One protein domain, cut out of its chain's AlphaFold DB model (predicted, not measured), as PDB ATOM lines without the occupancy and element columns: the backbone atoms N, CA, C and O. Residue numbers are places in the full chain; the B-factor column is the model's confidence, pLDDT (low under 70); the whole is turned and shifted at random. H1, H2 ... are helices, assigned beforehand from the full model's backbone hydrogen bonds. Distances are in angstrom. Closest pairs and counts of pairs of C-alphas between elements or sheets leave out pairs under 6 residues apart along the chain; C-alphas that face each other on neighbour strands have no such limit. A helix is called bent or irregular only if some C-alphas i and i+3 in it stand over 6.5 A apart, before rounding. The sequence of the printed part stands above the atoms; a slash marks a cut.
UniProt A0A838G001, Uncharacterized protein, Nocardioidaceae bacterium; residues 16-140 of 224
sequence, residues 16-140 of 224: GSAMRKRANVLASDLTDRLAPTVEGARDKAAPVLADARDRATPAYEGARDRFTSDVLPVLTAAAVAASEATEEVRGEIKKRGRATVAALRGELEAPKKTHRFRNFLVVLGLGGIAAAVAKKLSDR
ATOM      1  N   GLY A  16      90.342  69.179  87.643       66.00
ATOM      2  CA  GLY A  16      90.038  70.424  86.927       66.00
ATOM      3  C   GLY A  16      90.327  71.683  87.752       66.00
ATOM      4  O   GLY A  16      90.753  72.699  87.209       66.00
ATOM      5  N   SER A  17      90.156  71.615  89.077       70.38
ATOM      6  CA  SER A  17      90.497  72.719  89.988       70.38
ATOM      7  C   SER A  17      92.011  72.916  90.109       70.38
ATOM      8  O   SER A  17      92.496  74.043  90.040       70.38
ATOM      9  N   ALA A  18      92.775  71.823  90.195       76.19
ATOM     10  CA  ALA A  18      94.236  71.876  90.237       76.19
ATOM     11  C   ALA A  18      94.846  72.444  88.941       76.19
ATOM     12  O   ALA A  18      95.767  73.255  89.005       76.19
ATOM     13  N   MET A  19      94.298  72.083  87.774       74.69
ATOM     14  CA  MET A  19      94.740  72.624  86.483       74.69
ATOM     15  C   MET A  19      94.496  74.136  86.381       74.69
ATOM     16  O   MET A  19      95.384  74.875  85.972       74.69
ATOM     17  N   ARG A  20      93.324  74.617  86.819       80.38
ATOM     18  CA  ARG A  20      93.006  76.055  86.831       80.38
ATOM     19  C   ARG A  20      93.886  76.849  87.787       80.38
ATOM     20  O   ARG A  20      94.264  77.964  87.455       80.38
ATOM     21  N   LYS A  21      94.238  76.289  88.951       83.75
ATOM     22  CA  LYS A  21      95.183  76.932  89.880       83.75
ATOM     23  C   LYS A  21      96.566  77.086  89.248       83.75
ATOM     24  O   LYS A  21      97.135  78.164  89.318       83.75
ATOM     25  N   ARG A  22      97.068  76.046  88.577       80.69
ATOM     26  CA  ARG A  22      98.346  76.103  87.846       80.69
ATOM     27  C   ARG A  22      98.303  77.091  86.681       80.69
ATOM     28  O   ARG A  22      99.252  77.837  86.497       80.69
ATOM     29  N   ALA A  23      97.191  77.135  85.948       81.00
ATOM     30  CA  ALA A  23      96.981  78.118  84.890       81.00
ATOM     31  C   ALA A  23      96.948  79.556  85.432       81.00
ATOM     32  O   ALA A  23      97.530  80.436  84.816       81.00
ATOM     33  N   ASN A  24      96.325  79.787  86.593       87.25
ATOM     34  CA  ASN A  24      96.321  81.102  87.237       87.25
ATOM     35  C   ASN A  24      97.724  81.522  87.680       87.25
ATOM     36  O   ASN A  24      98.136  82.628  87.380       87.25
ATOM     37  N   VAL A  25      98.483  80.625  88.318       87.62
ATOM     38  CA  VAL A  25      99.868  80.915  88.728       87.62
ATOM     39  C   VAL A  25     100.746  81.237  87.517       87.62
ATOM     40  O   VAL A  25     101.510  82.192  87.559       87.62
ATOM     41  N   LEU A  26     100.601  80.489  86.419       80.81
ATOM     42  CA  LEU A  26     101.339  80.759  85.184       80.81
ATOM     43  C   LEU A  26     100.914  82.087  84.537       80.81
ATOM     44  O   LEU A  26     101.757  82.819  84.035       80.81
ATOM     45  N   ALA A  27      99.618  82.408  84.558       80.94
ATOM     46  CA  ALA A  27      99.100  83.677  84.057       80.94
ATOM     47  C   ALA A  27      99.579  84.867  84.902       80.94
ATOM     48  O   ALA A  27      99.927  85.898  84.333       80.94
ATOM     49  N   SER A  28      99.641  84.724  86.228       83.06
ATOM     50  CA  SER A  28     100.199  85.735  87.131       83.06
ATOM     51  C   SER A  28     101.692  85.936  86.886       83.06
ATOM     52  O   SER A  28     102.096  87.064  86.666       83.06
ATOM     53  N   ASP A  29     102.485  84.864  86.781       88.00
ATOM     54  CA  ASP A  29     103.929  84.958  86.499       88.00
ATOM     55  C   ASP A  29     104.209  85.584  85.118       88.00
ATOM     56  O   ASP A  29     105.108  86.405  84.951       88.00
ATOM     57  N   LEU A  30     103.388  85.269  84.109       80.06
ATOM     58  CA  LEU A  30     103.426  85.956  82.815       80.06
ATOM     59  C   LEU A  30     103.052  87.434  82.941       80.06
ATOM     60  O   LEU A  30     103.691  88.273  82.312       80.06
ATOM     61  N   THR A  31     102.038  87.757  83.741       83.75
ATOM     62  CA  THR A  31     101.604  89.140  83.962       83.75
ATOM     63  C   THR A  31     102.682  89.935  84.686       83.75
ATOM     64  O   THR A  31     102.989  91.025  84.231       83.75
ATOM     65  N   ASP A  32     103.331  89.387  85.712       89.31
ATOM     66  CA  ASP A  32     104.406  90.058  86.455       89.31
ATOM     67  C   ASP A  32     105.637  90.317  85.573       89.31
ATOM     68  O   ASP A  32     106.276  91.364  85.668       89.31
ATOM     69  N   ARG A  33     105.944  89.401  84.645       80.19
ATOM     70  CA  ARG A  33     107.038  89.576  83.672       80.19
ATOM     71  C   ARG A  33     106.694  90.561  82.559       80.19
ATOM     72  O   ARG A  33     107.568  91.263  82.055       80.19
ATOM     73  N   LEU A  34     105.432  90.598  82.144       76.31
ATOM     74  CA  LEU A  34     104.965  91.475  81.073       76.31
ATOM     75  C   LEU A  34     104.601  92.870  81.581       76.31
ATOM     76  O   LEU A  34     104.720  93.816  80.810       76.31
ATOM     77  N   ALA A  35     104.220  93.016  82.852       85.94
ATOM     78  CA  ALA A  35     103.825  94.268  83.487       85.94
ATOM     79  C   ALA A  35     104.815  95.413  83.221       85.94
ATOM     80  O   ALA A  35     104.387  96.388  82.611       85.94
ATOM     81  N   PRO A  36     106.129  95.297  83.514       83.38
ATOM     82  CA  PRO A  36     107.066  96.400  83.276       83.38
ATOM     83  C   PRO A  36     107.242  96.726  81.786       83.38
ATOM     84  O   PRO A  36     107.497  97.868  81.414       83.38
ATOM     85  N   THR A  37     107.076  95.734  80.907       79.56
ATOM     86  CA  THR A  37     107.208  95.918  79.453       79.56
ATOM     87  C   THR A  37     105.972  96.601  78.870       79.56
ATOM     88  O   THR A  37     106.083  97.461  78.001       79.56
ATOM     89  N   VAL A  38     104.786  96.234  79.362       78.69
ATOM     90  CA  VAL A  38     103.503  96.834  78.985       78.69
ATOM     91  C   VAL A  38     103.376  98.237  79.559       78.69
ATOM     92  O   VAL A  38     102.894  99.118  78.859       78.69
ATOM     93  N   GLU A  39     103.819  98.460  80.792       78.75
ATOM     94  CA  GLU A  39     103.828  99.770  81.439       78.75
ATOM     95  C   GLU A  39     104.814 100.707  80.738       78.75
ATOM     96  O   GLU A  39     104.398 101.741  80.235       78.75
ATOM     97  N   GLY A  40     106.053 100.269  80.486       76.12
ATOM     98  CA  GLY A  40     107.009 101.051  79.695       76.12
ATOM     99  C   GLY A  40     106.578 101.288  78.239       76.12
ATOM    100  O   GLY A  40     106.909 102.320  77.654       76.12
ATOM    101  N   ALA A  41     105.827 100.364  77.631       72.88
ATOM    102  CA  ALA A  41     105.224 100.575  76.314       72.88
ATOM    103  C   ALA A  41     104.044 101.551  76.376       72.88
ATOM    104  O   ALA A  41     103.891 102.364  75.469       72.88
ATOM    105  N   ARG A  42     103.233 101.506  77.439       75.56
ATOM    106  CA  ARG A  42     102.143 102.458  77.676       75.56
ATOM    107  C   ARG A  42     102.674 103.848  77.959       75.56
ATOM    108  O   ARG A  42     102.172 104.769  77.343       75.56
ATOM    109  N   ASP A  43     103.707 104.008  78.772       83.00
ATOM    110  CA  ASP A  43     104.293 105.318  79.076       83.00
ATOM    111  C   ASP A  43     104.889 105.978  77.828       83.00
ATOM    112  O   ASP A  43     104.791 107.189  77.649       83.00
ATOM    113  N   LYS A  44     105.448 105.177  76.910       73.75
ATOM    114  CA  LYS A  44     105.967 105.662  75.619       73.75
ATOM    115  C   LYS A  44     104.872 105.887  74.579       73.75
ATOM    116  O   LYS A  44     104.974 106.805  73.772       73.75
ATOM    117  N   ALA A  45     103.833 105.055  74.575       65.81
ATOM    118  CA  ALA A  45     102.729 105.159  73.629       65.81
ATOM    119  C   ALA A  45     101.672 106.178  74.064       65.81
ATOM    120  O   ALA A  45     100.982 106.705  73.205       65.81
ATOM    121  N   ALA A  46     101.536 106.475  75.356       78.38
ATOM    122  CA  ALA A  46     100.573 107.423  75.898       78.38
ATOM    123  C   ALA A  46     100.713 108.826  75.289       78.38
ATOM    124  O   ALA A  46      99.701 109.322  74.798       78.38
ATOM    125  N   PRO A  47     101.908 109.451  75.224       77.38
ATOM    126  CA  PRO A  47     102.050 110.762  74.597       77.38
ATOM    127  C   PRO A  47     101.822 110.702  73.085       77.38
ATOM    128  O   PRO A  47     101.153 111.571  72.549       77.38
ATOM    129  N   VAL A  48     102.286 109.654  72.394       76.81
ATOM    130  CA  VAL A  48     102.074 109.501  70.940       76.81
ATOM    131  C   VAL A  48     100.600 109.268  70.616       76.81
ATOM    132  O   VAL A  48     100.096 109.774  69.623       76.81
ATOM    133  N   LEU A  49      99.890 108.515  71.456       68.12
ATOM    134  CA  LEU A  49      98.469 108.240  71.305       68.12
ATOM    135  C   LEU A  49      97.620 109.452  71.683       68.12
ATOM    136  O   LEU A  49      96.601 109.673  71.041       68.12
ATOM    137  N   ALA A  50      98.024 110.230  72.689       74.50
ATOM    138  CA  ALA A  50      97.390 111.499  73.033       74.50
ATOM    139  C   ALA A  50      97.591 112.525  71.910       74.50
ATOM    140  O   ALA A  50      96.612 113.044  71.398       74.50
ATOM    141  N   ASP A  51      98.819 112.705  71.426       71.56
ATOM    142  CA  ASP A  51      99.151 113.653  70.356       71.56
ATOM    143  C   ASP A  51      98.529 113.235  69.008       71.56
ATOM    144  O   ASP A  51      97.995 114.053  68.256       71.56
ATOM    145  N   ALA A  52      98.499 111.929  68.713       65.00
ATOM    146  CA  ALA A  52      97.767 111.391  67.570       65.00
ATOM    147  C   ALA A  52      96.257 111.556  67.735       65.00
ATOM    148  O   ALA A  52      95.577 111.823  66.750       65.00
ATOM    149  N   ARG A  53      95.715 111.411  68.948       67.94
ATOM    150  CA  ARG A  53      94.294 111.636  69.211       67.94
ATOM    151  C   ARG A  53      93.950 113.109  69.075       67.94
ATOM    152  O   ARG A  53      92.979 113.399  68.396       67.94
ATOM    153  N   ASP A  54      94.735 114.025  69.614       74.56
ATOM    154  CA  ASP A  54      94.476 115.463  69.532       74.56
ATOM    155  C   ASP A  54      94.575 115.956  68.081       74.56
ATOM    156  O   ASP A  54      93.676 116.650  67.602       74.56
ATOM    157  N   ARG A  55      95.566 115.480  67.308       67.31
ATOM    158  CA  ARG A  55      95.646 115.751  65.858       67.31
ATOM    159  C   ARG A  55      94.556 115.061  65.042       67.31
ATOM    160  O   ARG A  55      94.109 115.605  64.033       67.31
ATOM    161  N   ALA A  56      94.130 113.866  65.443       59.91
ATOM    162  CA  ALA A  56      93.097 113.123  64.734       59.91
ATOM    163  C   ALA A  56      91.683 113.505  65.165       59.91
ATOM    164  O   ALA A  56      90.763 113.157  64.442       59.91
ATOM    165  N   THR A  57      91.471 114.209  66.279       68.81
ATOM    166  CA  THR A  57      90.131 114.562  66.784       68.81
ATOM    167  C   THR A  57      89.294 115.306  65.736       68.81
ATOM    168  O   THR A  57      88.223 114.797  65.402       68.81
ATOM    169  N   PRO A  58      89.774 116.394  65.093       67.44
ATOM    170  CA  PRO A  58      88.987 117.074  64.058       67.44
ATOM    171  C   PRO A  58      88.769 116.215  62.796       67.44
ATOM    172  O   PRO A  58      87.719 116.284  62.157       67.44
ATOM    173  N   ALA A  59      89.726 115.350  62.441       66.38
ATOM    174  CA  ALA A  59      89.584 114.425  61.313       66.38
ATOM    175  C   ALA A  59      88.644 113.245  61.631       66.38
ATOM    176  O   ALA A  59      87.952 112.737  60.748       66.38
ATOM    177  N   TYR A  60      88.605 112.817  62.891       68.50
ATOM    178  CA  TYR A  60      87.803 111.716  63.401       68.50
ATOM    179  C   TYR A  60      86.345 112.122  63.552       68.50
ATOM    180  O   TYR A  60      85.478 111.334  63.198       68.50
ATOM    181  N   GLU A  61      86.059 113.339  64.012       73.69
ATOM    182  CA  GLU A  61      84.692 113.865  64.066       73.69
ATOM    183  C   GLU A  61      84.094 113.961  62.661       73.69
ATOM    184  O   GLU A  61      83.052 113.362  62.400       73.69
ATOM    185  N   GLY A  62      84.823 114.550  61.705       72.81
ATOM    186  CA  GLY A  62      84.393 114.584  60.306       72.81
ATOM    187  C   GLY A  62      84.238 113.188  59.686       72.81
ATOM    188  O   GLY A  62      83.284 112.937  58.950       72.81
ATOM    189  N   ALA A  63      85.134 112.247  59.993       66.75
ATOM    190  CA  ALA A  63      85.027 110.869  59.515       66.75
ATOM    191  C   ALA A  63      83.872 110.101  60.176       66.75
ATOM    192  O   ALA A  63      83.209 109.313  59.505       66.75
ATOM    193  N   ARG A  64      83.605 110.330  61.464       76.94
ATOM    194  CA  ARG A  64      82.507 109.714  62.212       76.94
ATOM    195  C   ARG A  64      81.165 110.248  61.741       76.94
ATOM    196  O   ARG A  64      80.250 109.446  61.566       76.94
ATOM    197  N   ASP A  65      81.056 111.544  61.489       77.69
ATOM    198  CA  ASP A  65      79.841 112.151  60.952       77.69
ATOM    199  C   ASP A  65      79.559 111.621  59.550       77.69
ATOM    200  O   ASP A  65      78.457 111.152  59.299       77.69
ATOM    201  N   ARG A  66      80.577 111.543  58.680       74.00
ATOM    202  CA  ARG A  66      80.459 110.927  57.344       74.00
ATOM    203  C   ARG A  66      80.139 109.442  57.401       74.00
ATOM    204  O   ARG A  66      79.355 108.937  56.606       74.00
ATOM    205  N   PHE A  67      80.730 108.717  58.342       78.81
ATOM    206  CA  PHE A  67      80.404 107.316  58.561       78.81
ATOM    207  C   PHE A  67      78.954 107.163  59.031       78.81
ATOM    208  O   PHE A  67      78.237 106.287  58.560       78.81
ATOM    209  N   THR A  68      78.497 108.042  59.916       85.81
ATOM    210  CA  THR A  68      77.141 108.013  60.466       85.81
ATOM    211  C   THR A  68      76.099 108.443  59.434       85.81
ATOM    212  O   THR A  68      75.033 107.840  59.373       85.81
ATOM    213  N   SER A  69      76.402 109.438  58.600       84.25
ATOM    214  CA  SER A  69      75.483 109.968  57.592       84.25
ATOM    215  C   SER A  69      75.458 109.139  56.310       84.25
ATOM    216  O   SER A  69      74.388 108.919  55.753       84.25
ATOM    217  N   ASP A  70      76.617 108.665  55.844       81.19
ATOM    218  CA  ASP A  70      76.749 108.099  54.498       81.19
ATOM    219  C   ASP A  70      76.893 106.572  54.541       81.19
ATOM    220  O   ASP A  70      76.394 105.872  53.661       81.19
ATOM    221  N   VAL A  71      77.574 106.034  55.559       80.00
ATOM    222  CA  VAL A  71      77.926 104.605  55.610       80.00
ATOM    223  C   VAL A  71      76.926 103.807  56.433       80.00
ATOM    224  O   VAL A  71      76.495 102.750  55.978       80.00
ATOM    225  N   LEU A  72      76.517 104.292  57.608       86.00
ATOM    226  CA  LEU A  72      75.564 103.583  58.462       86.00
ATOM    227  C   LEU A  72      74.241 103.279  57.749       86.00
ATOM    228  O   LEU A  72      73.830 102.127  57.843       86.00
ATOM    229  N   PRO A  73      73.599 104.203  57.004       87.56
ATOM    230  CA  PRO A  73      72.345 103.895  56.315       87.56
ATOM    231  C   PRO A  73      72.508 102.833  55.225       87.56
ATOM    232  O   PRO A  73      71.641 101.984  55.040       87.56
ATOM    233  N   VAL A  74      73.643 102.841  54.520       80.75
ATOM    234  CA  VAL A  74      73.957 101.833  53.498       80.75
ATOM    235  C   VAL A  74      74.239 100.486  54.150       80.75
ATOM    236  O   VAL A  74      73.793  99.455  53.659       80.75
ATOM    237  N   LEU A  75      74.949 100.482  55.277       75.75
ATOM    238  CA  LEU A  75      75.282  99.268  56.008       75.75
ATOM    239  C   LEU A  75      74.047  98.648  56.665       75.75
ATOM    240  O   LEU A  75      73.905  97.430  56.652       75.75
ATOM    241  N   THR A  76      73.144  99.460  57.216       81.44
ATOM    242  CA  THR A  76      71.877  98.985  57.784       81.44
ATOM    243  C   THR A  76      70.945  98.484  56.690       81.44
ATOM    244  O   THR A  76      70.407  97.391  56.835       81.44
ATOM    245  N   ALA A  77      70.821  99.192  55.564       78.44
ATOM    246  CA  ALA A  77      70.063  98.715  54.409       78.44
ATOM    247  C   ALA A  77      70.645  97.406  53.850       78.44
ATOM    248  O   ALA A  77      69.907  96.459  53.592       78.44
ATOM    249  N   ALA A  78      71.971  97.310  53.736       69.19
ATOM    250  CA  ALA A  78      72.653  96.090  53.321       69.19
ATOM    251  C   ALA A  78      72.481  94.958  54.342       69.19
ATOM    252  O   ALA A  78      72.337  93.808  53.946       69.19
ATOM    253  N   ALA A  79      72.466  95.255  55.643       67.81
ATOM    254  CA  ALA A  79      72.215  94.267  56.687       67.81
ATOM    255  C   ALA A  79      70.767  93.760  56.659       67.81
ATOM    256  O   ALA A  79      70.554  92.562  56.831       67.81
ATOM    257  N   VAL A  80      69.788  94.631  56.394       77.25
ATOM    258  CA  VAL A  80      68.381  94.243  56.212       77.25
ATOM    259  C   VAL A  80      68.231  93.395  54.950       77.25
ATOM    260  O   VAL A  80      67.762  92.264  55.045       77.25
ATOM    261  N   ALA A  81      68.751  93.851  53.809       70.88
ATOM    262  CA  ALA A  81      68.729  93.093  52.557       70.88
ATOM    263  C   ALA A  81      69.463  91.747  52.678       70.88
ATOM    264  O   ALA A  81      68.999  90.723  52.185       70.88
ATOM    265  N   ALA A  82      70.591  91.714  53.392       59.34
ATOM    266  CA  ALA A  82      71.292  90.475  53.695       59.34
ATOM    267  C   ALA A  82      70.466  89.585  54.626       59.34
ATOM    268  O   ALA A  82      70.471  88.375  54.441       59.34
ATOM    269  N   SER A  83      69.751  90.138  55.608       60.50
ATOM    270  CA  SER A  83      68.894  89.365  56.512       60.50
ATOM    271  C   SER A  83      67.696  88.736  55.797       60.50
ATOM    272  O   SER A  83      67.364  87.592  56.099       60.50
ATOM    273  N   GLU A  84      67.145  89.422  54.794       64.62
ATOM    274  CA  GLU A  84      66.076  88.930  53.916       64.62
ATOM    275  C   GLU A  84      66.601  87.892  52.911       64.62
ATOM    276  O   GLU A  84      65.976  86.857  52.696       64.62
ATOM    277  N   ALA A  85      67.806  88.095  52.368       57.91
ATOM    278  CA  ALA A  85      68.457  87.150  51.458       57.91
ATOM    279  C   ALA A  85      69.077  85.921  52.160       57.91
ATOM    280  O   ALA A  85      69.482  84.966  51.496       57.91
ATOM    281  N   THR A  86      69.196  85.922  53.495       52.94
ATOM    282  CA  THR A  86      69.877  84.852  54.252       52.94
ATOM    283  C   THR A  86      68.955  83.817  54.881       52.94
ATOM    284  O   THR A  86      69.483  82.934  55.552       52.94
ATOM    285  N   GLU A  87      67.639  83.825  54.662       57.25
ATOM    286  CA  GLU A  87      66.775  82.730  55.153       57.25
ATOM    287  C   GLU A  87      67.285  81.346  54.678       57.25
ATOM    288  O   GLU A  87      67.509  80.457  55.499       57.25
ATOM    289  N   GLU A  88      67.659  81.208  53.400       55.94
ATOM    290  CA  GLU A  88      68.178  79.947  52.832       55.94
ATOM    291  C   GLU A  88      69.675  79.704  53.155       55.94
ATOM    292  O   GLU A  88      70.138  78.579  53.350       55.94
ATOM    293  N   VAL A  89      70.471  80.774  53.274       52.03
ATOM    294  CA  VAL A  89      71.944  80.702  53.404       52.03
ATOM    295  C   VAL A  89      72.402  80.615  54.873       52.03
ATOM    296  O   VAL A  89      73.529  80.208  55.173       52.03
ATOM    297  N   ARG A  90      71.526  80.926  55.837       56.59
ATOM    298  CA  ARG A  90      71.806  80.904  57.287       56.59
ATOM    299  C   ARG A  90      72.084  79.500  57.825       56.59
ATOM    300  O   ARG A  90      72.866  79.365  58.769       56.59
ATOM    301  N   GLY A  91      71.506  78.456  57.226       57.66
ATOM    302  CA  GLY A  91      71.817  77.060  57.562       57.66
ATOM    303  C   GLY A  91      73.237  76.659  57.146       57.66
ATOM    304  O   GLY A  91      73.987  76.073  57.932       57.66
ATOM    305  N   GLU A  92      73.633  77.056  55.939       57.69
ATOM    306  CA  GLU A  92      74.957  76.816  55.356       57.69
ATOM    307  C   GLU A  92      76.043  77.629  56.088       57.69
ATOM    308  O   GLU A  92      77.102  77.101  56.433       57.69
ATOM    309  N   ILE A  93      75.761  78.897  56.421       58.62
ATOM    310  CA  ILE A  93      76.666  79.779  57.175       58.62
ATOM    311  C   ILE A  93      76.805  79.332  58.627       58.62
ATOM    312  O   ILE A  93      77.910  79.385  59.154       58.62
ATOM    313  N   LYS A  94      75.753  78.837  59.290       61.16
ATOM    314  CA  LYS A  94      75.911  78.262  60.637       61.16
ATOM    315  C   LYS A  94      76.786  77.012  60.609       61.16
ATOM    316  O   LYS A  94      77.620  76.862  61.494       61.16
ATOM    317  N   LYS A  95      76.665  76.150  59.590       60.59
ATOM    318  CA  LYS A  95      77.540  74.973  59.424       60.59
ATOM    319  C   LYS A  95      78.986  75.375  59.130       60.59
ATOM    320  O   LYS A  95      79.896  74.897  59.805       60.59
ATOM    321  N   ARG A  96      79.202  76.299  58.188       55.59
ATOM    322  CA  ARG A  96      80.541  76.790  57.828       55.59
ATOM    323  C   ARG A  96      81.165  77.618  58.945       55.59
ATOM    324  O   ARG A  96      82.329  77.418  59.230       55.59
ATOM    325  N   GLY A  97      80.385  78.444  59.636       68.62
ATOM    326  CA  GLY A  97      80.784  79.251  60.788       68.62
ATOM    327  C   GLY A  97      81.154  78.411  62.005       68.62
ATOM    328  O   GLY A  97      82.131  78.714  62.679       68.62
ATOM    329  N   ARG A  98      80.446  77.302  62.259       59.41
ATOM    330  CA  ARG A  98      80.857  76.334  63.289       59.41
ATOM    331  C   ARG A  98      82.166  75.642  62.917       59.41
ATOM    332  O   ARG A  98      82.981  75.418  63.802       59.41
ATOM    333  N   ALA A  99      82.375  75.347  61.632       55.56
ATOM    334  CA  ALA A  99      83.621  74.774  61.130       55.56
ATOM    335  C   ALA A  99      84.788  75.774  61.190       55.56
ATOM    336  O   ALA A  99      85.875  75.394  61.603       55.56
ATOM    337  N   THR A 100      84.576  77.058  60.881       59.00
ATOM    338  CA  THR A 100      85.607  78.087  61.079       59.00
ATOM    339  C   THR A 100      85.886  78.306  62.554       59.00
ATOM    340  O   THR A 100      87.045  78.355  62.930       59.00
ATOM    341  N   VAL A 101      84.866  78.385  63.414       60.88
ATOM    342  CA  VAL A 101      85.069  78.531  64.863       60.88
ATOM    343  C   VAL A 101      85.781  77.310  65.447       60.88
ATOM    344  O   VAL A 101      86.637  77.490  66.301       60.88
ATOM    345  N   ALA A 102      85.497  76.094  64.971       58.47
ATOM    346  CA  ALA A 102      86.226  74.882  65.355       58.47
ATOM    347  C   ALA A 102      87.678  74.880  64.840       58.47
ATOM    348  O   ALA A 102      88.586  74.580  65.609       58.47
ATOM    349  N   ALA A 103      87.909  75.329  63.602       58.03
ATOM    350  CA  ALA A 103      89.248  75.499  63.038       58.03
ATOM    351  C   ALA A 103      90.059  76.581  63.780       58.03
ATOM    352  O   ALA A 103      91.245  76.407  64.038       58.03
ATOM    353  N   LEU A 104      89.408  77.671  64.203       54.31
ATOM    354  CA  LEU A 104      89.979  78.695  65.085       54.31
ATOM    355  C   LEU A 104      90.240  78.160  66.503       54.31
ATOM    356  O   LEU A 104      91.121  78.664  67.193       54.31
ATOM    357  N   ARG A 105      89.493  77.138  66.939       61.88
ATOM    358  CA  ARG A 105      89.666  76.462  68.234       61.88
ATOM    359  C   ARG A 105      90.728  75.360  68.217       61.88
ATOM    360  O   ARG A 105      90.971  74.772  69.267       61.88
ATOM    361  N   GLY A 106      91.369  75.117  67.073       51.75
ATOM    362  CA  GLY A 106      92.562  74.275  66.970       51.75
ATOM    363  C   GLY A 106      92.315  72.769  66.837       51.75
ATOM    364  O   GLY A 106      93.268  72.008  66.960       51.75
ATOM    365  N   GLU A 107      91.090  72.324  66.555       56.31
ATOM    366  CA  GLU A 107      90.815  70.933  66.168       56.31
ATOM    367  C   GLU A 107      90.458  70.882  64.675       56.31
ATOM    368  O   GLU A 107      89.543  71.575  64.237       56.31
ATOM    369  N   LEU A 108      91.166  70.027  63.926       42.09
ATOM    370  CA  LEU A 108      91.091  69.768  62.475       42.09
ATOM    371  C   LEU A 108      91.906  70.712  61.574       42.09
ATOM    372  O   LEU A 108      91.432  71.703  61.029       42.09
ATOM    373  N   GLU A 109      93.170  70.313  61.438       48.44
ATOM    374  CA  GLU A 109      93.911  70.104  60.189       48.44
ATOM    375  C   GLU A 109      93.697  71.101  59.035       48.44
ATOM    376  O   GLU A 109      92.637  71.228  58.426       48.44
ATOM    377  N   ALA A 110      94.792  71.789  58.711       47.53
ATOM    378  CA  ALA A 110      94.872  72.870  57.746       47.53
ATOM    379  C   ALA A 110      94.293  72.512  56.363       47.53
ATOM    380  O   ALA A 110      94.871  71.671  55.665       47.53
ATOM    381  N   PRO A 111      93.285  73.248  55.853       50.22
ATOM    382  CA  PRO A 111      93.071  73.299  54.418       50.22
ATOM    383  C   PRO A 111      94.209  74.118  53.792       50.22
ATOM    384  O   PRO A 111      94.131  75.335  53.614       50.22
ATOM    385  N   LYS A 112      95.309  73.438  53.452       57.03
ATOM    386  CA  LYS A 112      96.352  73.972  52.573       57.03
ATOM    387  C   LYS A 112      95.779  74.142  51.165       57.03
ATOM    388  O   LYS A 112      95.819  73.226  50.354       57.03
ATOM    389  N   LYS A 113      95.293  75.345  50.871       56.41
ATOM    390  CA  LYS A 113      95.465  76.027  49.578       56.41
ATOM    391  C   LYS A 113      95.094  77.491  49.764       56.41
ATOM    392  O   LYS A 113      93.925  77.853  49.870       56.41
ATOM    393  N   THR A 114      96.110  78.345  49.813       50.88
ATOM    394  CA  THR A 114      95.922  79.789  49.718       50.88
ATOM    395  C   THR A 114      95.362  80.089  48.330       50.88
ATOM    396  O   THR A 114      96.049  79.990  47.312       50.88
ATOM    397  N   HIS A 115      94.066  80.392  48.265       65.81
ATOM    398  CA  HIS A 115      93.421  80.804  47.026       65.81
ATOM    399  C   HIS A 115      93.917  82.204  46.671       65.81
ATOM    400  O   HIS A 115      93.333  83.202  47.085       65.81
ATOM    401  N   ARG A 116      95.005  82.268  45.895       70.38
ATOM    402  CA  ARG A 116      95.628  83.521  45.440       70.38
ATOM    403  C   ARG A 116      94.609  84.453  44.789       70.38
ATOM    404  O   ARG A 116      94.635  85.638  45.064       70.38
ATOM    405  N   PHE A 117      93.644  83.904  44.049       74.19
ATOM    406  CA  PHE A 117      92.540  84.668  43.461       74.19
ATOM    407  C   PHE A 117      91.600  85.289  44.507       74.19
ATOM    408  O   PHE A 117      91.161  86.419  44.348       74.19
ATOM    409  N   ARG A 118      91.332  84.595  45.621       80.75
ATOM    410  CA  ARG A 118      90.502  85.125  46.713       80.75
ATOM    411  C   ARG A 118      91.248  86.182  47.524       80.75
ATOM    412  O   ARG A 118      90.648  87.190  47.871       80.75
ATOM    413  N   ASN A 119      92.547  86.002  47.762       76.19
ATOM    414  CA  ASN A 119      93.374  87.058  48.349       76.19
ATOM    415  C   ASN A 119      93.490  88.259  47.402       76.19
ATOM    416  O   ASN A 119      93.420  89.389  47.862       76.19
ATOM    417  N   PHE A 120      93.581  88.026  46.092       85.06
ATOM    418  CA  PHE A 120      93.579  89.087  45.089       85.06
ATOM    419  C   PHE A 120      92.243  89.832  45.057       85.06
ATOM    420  O   PHE A 120      92.251  91.047  45.028       85.06
ATOM    421  N   LEU A 121      91.101  89.148  45.164       89.25
ATOM    422  CA  LEU A 121      89.778  89.774  45.304       89.25
ATOM    423  C   LEU A 121      89.637  90.593  46.589       89.25
ATOM    424  O   LEU A 121      89.017  91.650  46.568       89.25
ATOM    425  N   VAL A 122      90.217  90.135  47.700       88.12
ATOM    426  CA  VAL A 122      90.229  90.897  48.958       88.12
ATOM    427  C   VAL A 122      91.118  92.133  48.831       88.12
ATOM    428  O   VAL A 122      90.694  93.216  49.217       88.12
ATOM    429  N   VAL A 123      92.312  92.003  48.245       87.69
ATOM    430  CA  VAL A 123      93.226  93.132  48.004       87.69
ATOM    431  C   VAL A 123      92.653  94.099  46.966       87.69
ATOM    432  O   VAL A 123      92.755  95.301  47.154       87.69
ATOM    433  N   LEU A 124      91.988  93.608  45.921       86.31
ATOM    434  CA  LEU A 124      91.302  94.418  44.914       86.31
ATOM    435  C   LEU A 124      90.066  95.107  45.503       86.31
ATOM    436  O   LEU A 124      89.796  96.253  45.171       86.31
ATOM    437  N   GLY A 125      89.342  94.445  46.408       85.25
ATOM    438  CA  GLY A 125      88.227  95.037  47.145       85.25
ATOM    439  C   GLY A 125      88.686  96.146  48.093       85.25
ATOM    440  O   GLY A 125      88.146  97.247  48.051       85.25
ATOM    441  N   LEU A 126      89.725  95.898  48.900       83.44
ATOM    442  CA  LEU A 126      90.315  96.919  49.777       83.44
ATOM    443  C   LEU A 126      90.968  98.053  48.976       83.44
ATOM    444  O   LEU A 126      90.788  99.222  49.303       83.44
ATOM    445  N   GLY A 127      91.688  97.711  47.908       82.44
ATOM    446  CA  GLY A 127      92.308  98.659  46.988       82.44
ATOM    447  C   GLY A 127      91.273  99.501  46.246       82.44
ATOM    448  O   GLY A 127      91.463 100.701  46.101       82.44
ATOM    449  N   GLY A 128      90.138  98.914  45.861       80.69
ATOM    450  CA  GLY A 128      89.005  99.623  45.269       80.69
ATOM    451  C   GLY A 128      88.357 100.610  46.241       80.69
ATOM    452  O   GLY A 128      88.037 101.728  45.847       80.69
ATOM    453  N   ILE A 129      88.237 100.247  47.523       79.12
ATOM    454  CA  ILE A 129      87.759 101.163  48.570       79.12
ATOM    455  C   ILE A 129      88.760 102.312  48.777       79.12
ATOM    456  O   ILE A 129      88.355 103.472  48.798       79.12
ATOM    457  N   ALA A 130      90.062 102.022  48.860       76.75
ATOM    458  CA  ALA A 130      91.100 103.049  48.981       76.75
ATOM    459  C   ALA A 130      91.133 103.994  47.763       76.75
ATOM    460  O   ALA A 130      91.197 105.213  47.920       76.75
ATOM    461  N   ALA A 131      91.006 103.449  46.551       74.50
ATOM    462  CA  ALA A 131      90.948 104.222  45.314       74.50
ATOM    463  C   ALA A 131      89.676 105.078  45.223       74.50
ATOM    464  O   ALA A 131      89.752 106.222  44.789       74.50
ATOM    465  N   ALA A 132      88.520 104.580  45.675       77.19
ATOM    466  CA  ALA A 132      87.281 105.357  45.717       77.19
ATOM    467  C   ALA A 132      87.372 106.541  46.697       77.19
ATOM    468  O   ALA A 132      86.874 107.627  46.398       77.19
ATOM    469  N   VAL A 133      88.053 106.365  47.836       82.25
ATOM    470  CA  VAL A 133      88.330 107.454  48.787       82.25
ATOM    471  C   VAL A 133      89.281 108.485  48.177       82.25
ATOM    472  O   VAL A 133      88.993 109.679  48.234       82.25
ATOM    473  N   ALA A 134      90.365 108.047  47.532       77.62
ATOM    474  CA  ALA A 134      91.315 108.942  46.871       77.62
ATOM    475  C   ALA A 134      90.684 109.704  45.692       77.62
ATOM    476  O   ALA A 134      90.863 110.914  45.569       77.62
ATOM    477  N   LYS A 135      89.880 109.026  44.864       79.69
ATOM    478  CA  LYS A 135      89.115 109.613  43.753       79.69
ATOM    479  C   LYS A 135      88.134 110.672  44.264       79.69
ATOM    480  O   LYS A 135      88.148 111.791  43.773       79.69
ATOM    481  N   LYS A 136      87.376 110.379  45.328       74.75
ATOM    482  CA  LYS A 136      86.426 111.327  45.940       74.75
ATOM    483  C   LYS A 136      87.107 112.498  46.667       74.75
ATOM    484  O   LYS A 136      86.486 113.543  46.852       74.75
ATOM    485  N   LEU A 137      88.369 112.343  47.071       72.00
ATOM    486  CA  LEU A 137      89.198 113.436  47.585       72.00
ATOM    487  C   LEU A 137      89.786 114.294  46.453       72.00
ATOM    488  O   LEU A 137      89.908 115.503  46.620       72.00
ATOM    489  N   SER A 138      90.095 113.676  45.311       68.69
ATOM    490  CA  SER A 138      90.660 114.328  44.120       68.69
ATOM    491  C   SER A 138      89.607 115.045  43.271       68.69
ATOM    492  O   SER A 138      89.914 116.051  42.649       68.69
ATOM    493  N   ASP A 139      88.357 114.572  43.281       64.00
ATOM    494  CA  ASP A 139      87.222 115.221  42.612       64.00
ATOM    495  C   ASP A 139      86.681 116.429  43.419       64.00
ATOM    496  O   ASP A 139      85.652 117.011  43.068       64.00
ATOM    497  N   ARG A 140      87.348 116.828  44.518       58.66
ATOM    498  CA  ARG A 140      87.033 118.083  45.214       58.66
ATOM    499  C   ARG A 140      87.348 119.256  44.275       58.66
ATOM    500  O   ARG A 140      88.485 119.353  43.817       58.66
TER     501      ARG A 140
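This is residues 16 to 140 of the 224 residues of an uncharacterized protein of Nocardioidaceae bacterium (UniProt A0A838G001). One long helix, H1, bows into an open U; H2 turns off at its end, and H3 stands free after a long link, leaving the middle empty. The 125 printed residues include three named helices, H1, H2, H3 in order, and no named strand: all helix. The whole is extended, radius of gyration of the C-alphas 22.7 A, spanning 60 by 47 by 30 A.

H1, residues 16 to 85, starts with C-alpha 16 at (90.038, 70.424, 86.927); assigned as one helix by its hydrogen bonds, it is bent, C-alphas 55 and 58 being 7.0 A apart. Its arms are H1a, residues 16 to 55, 50.3 A, irregular with C-alphas 33 and 36 6.8 A apart, and H1b, residues 58 to 85, 38.4 A. H2 is residues 89 to 104, 21.6 A. H3, residues 116 to 138, 31.2 A, ends at (90.660, 114.328, 44.120).

H1a and H1b stand at a steep tilt of 51 degrees. H1b and H2 meet only through their tight link. H3 is apart from H1a, H1b and H2. O i to N i+4 pairs are all within hydrogen-bond range in H2 and H3, 32 of 36 in H1a, 21 of 24 in H1b.

The farthest C-alphas, Ala 18 and Arg 140, are 64.9 A apart. The printed part has no cut. Residues 82 to 115 are under pLDDT 70.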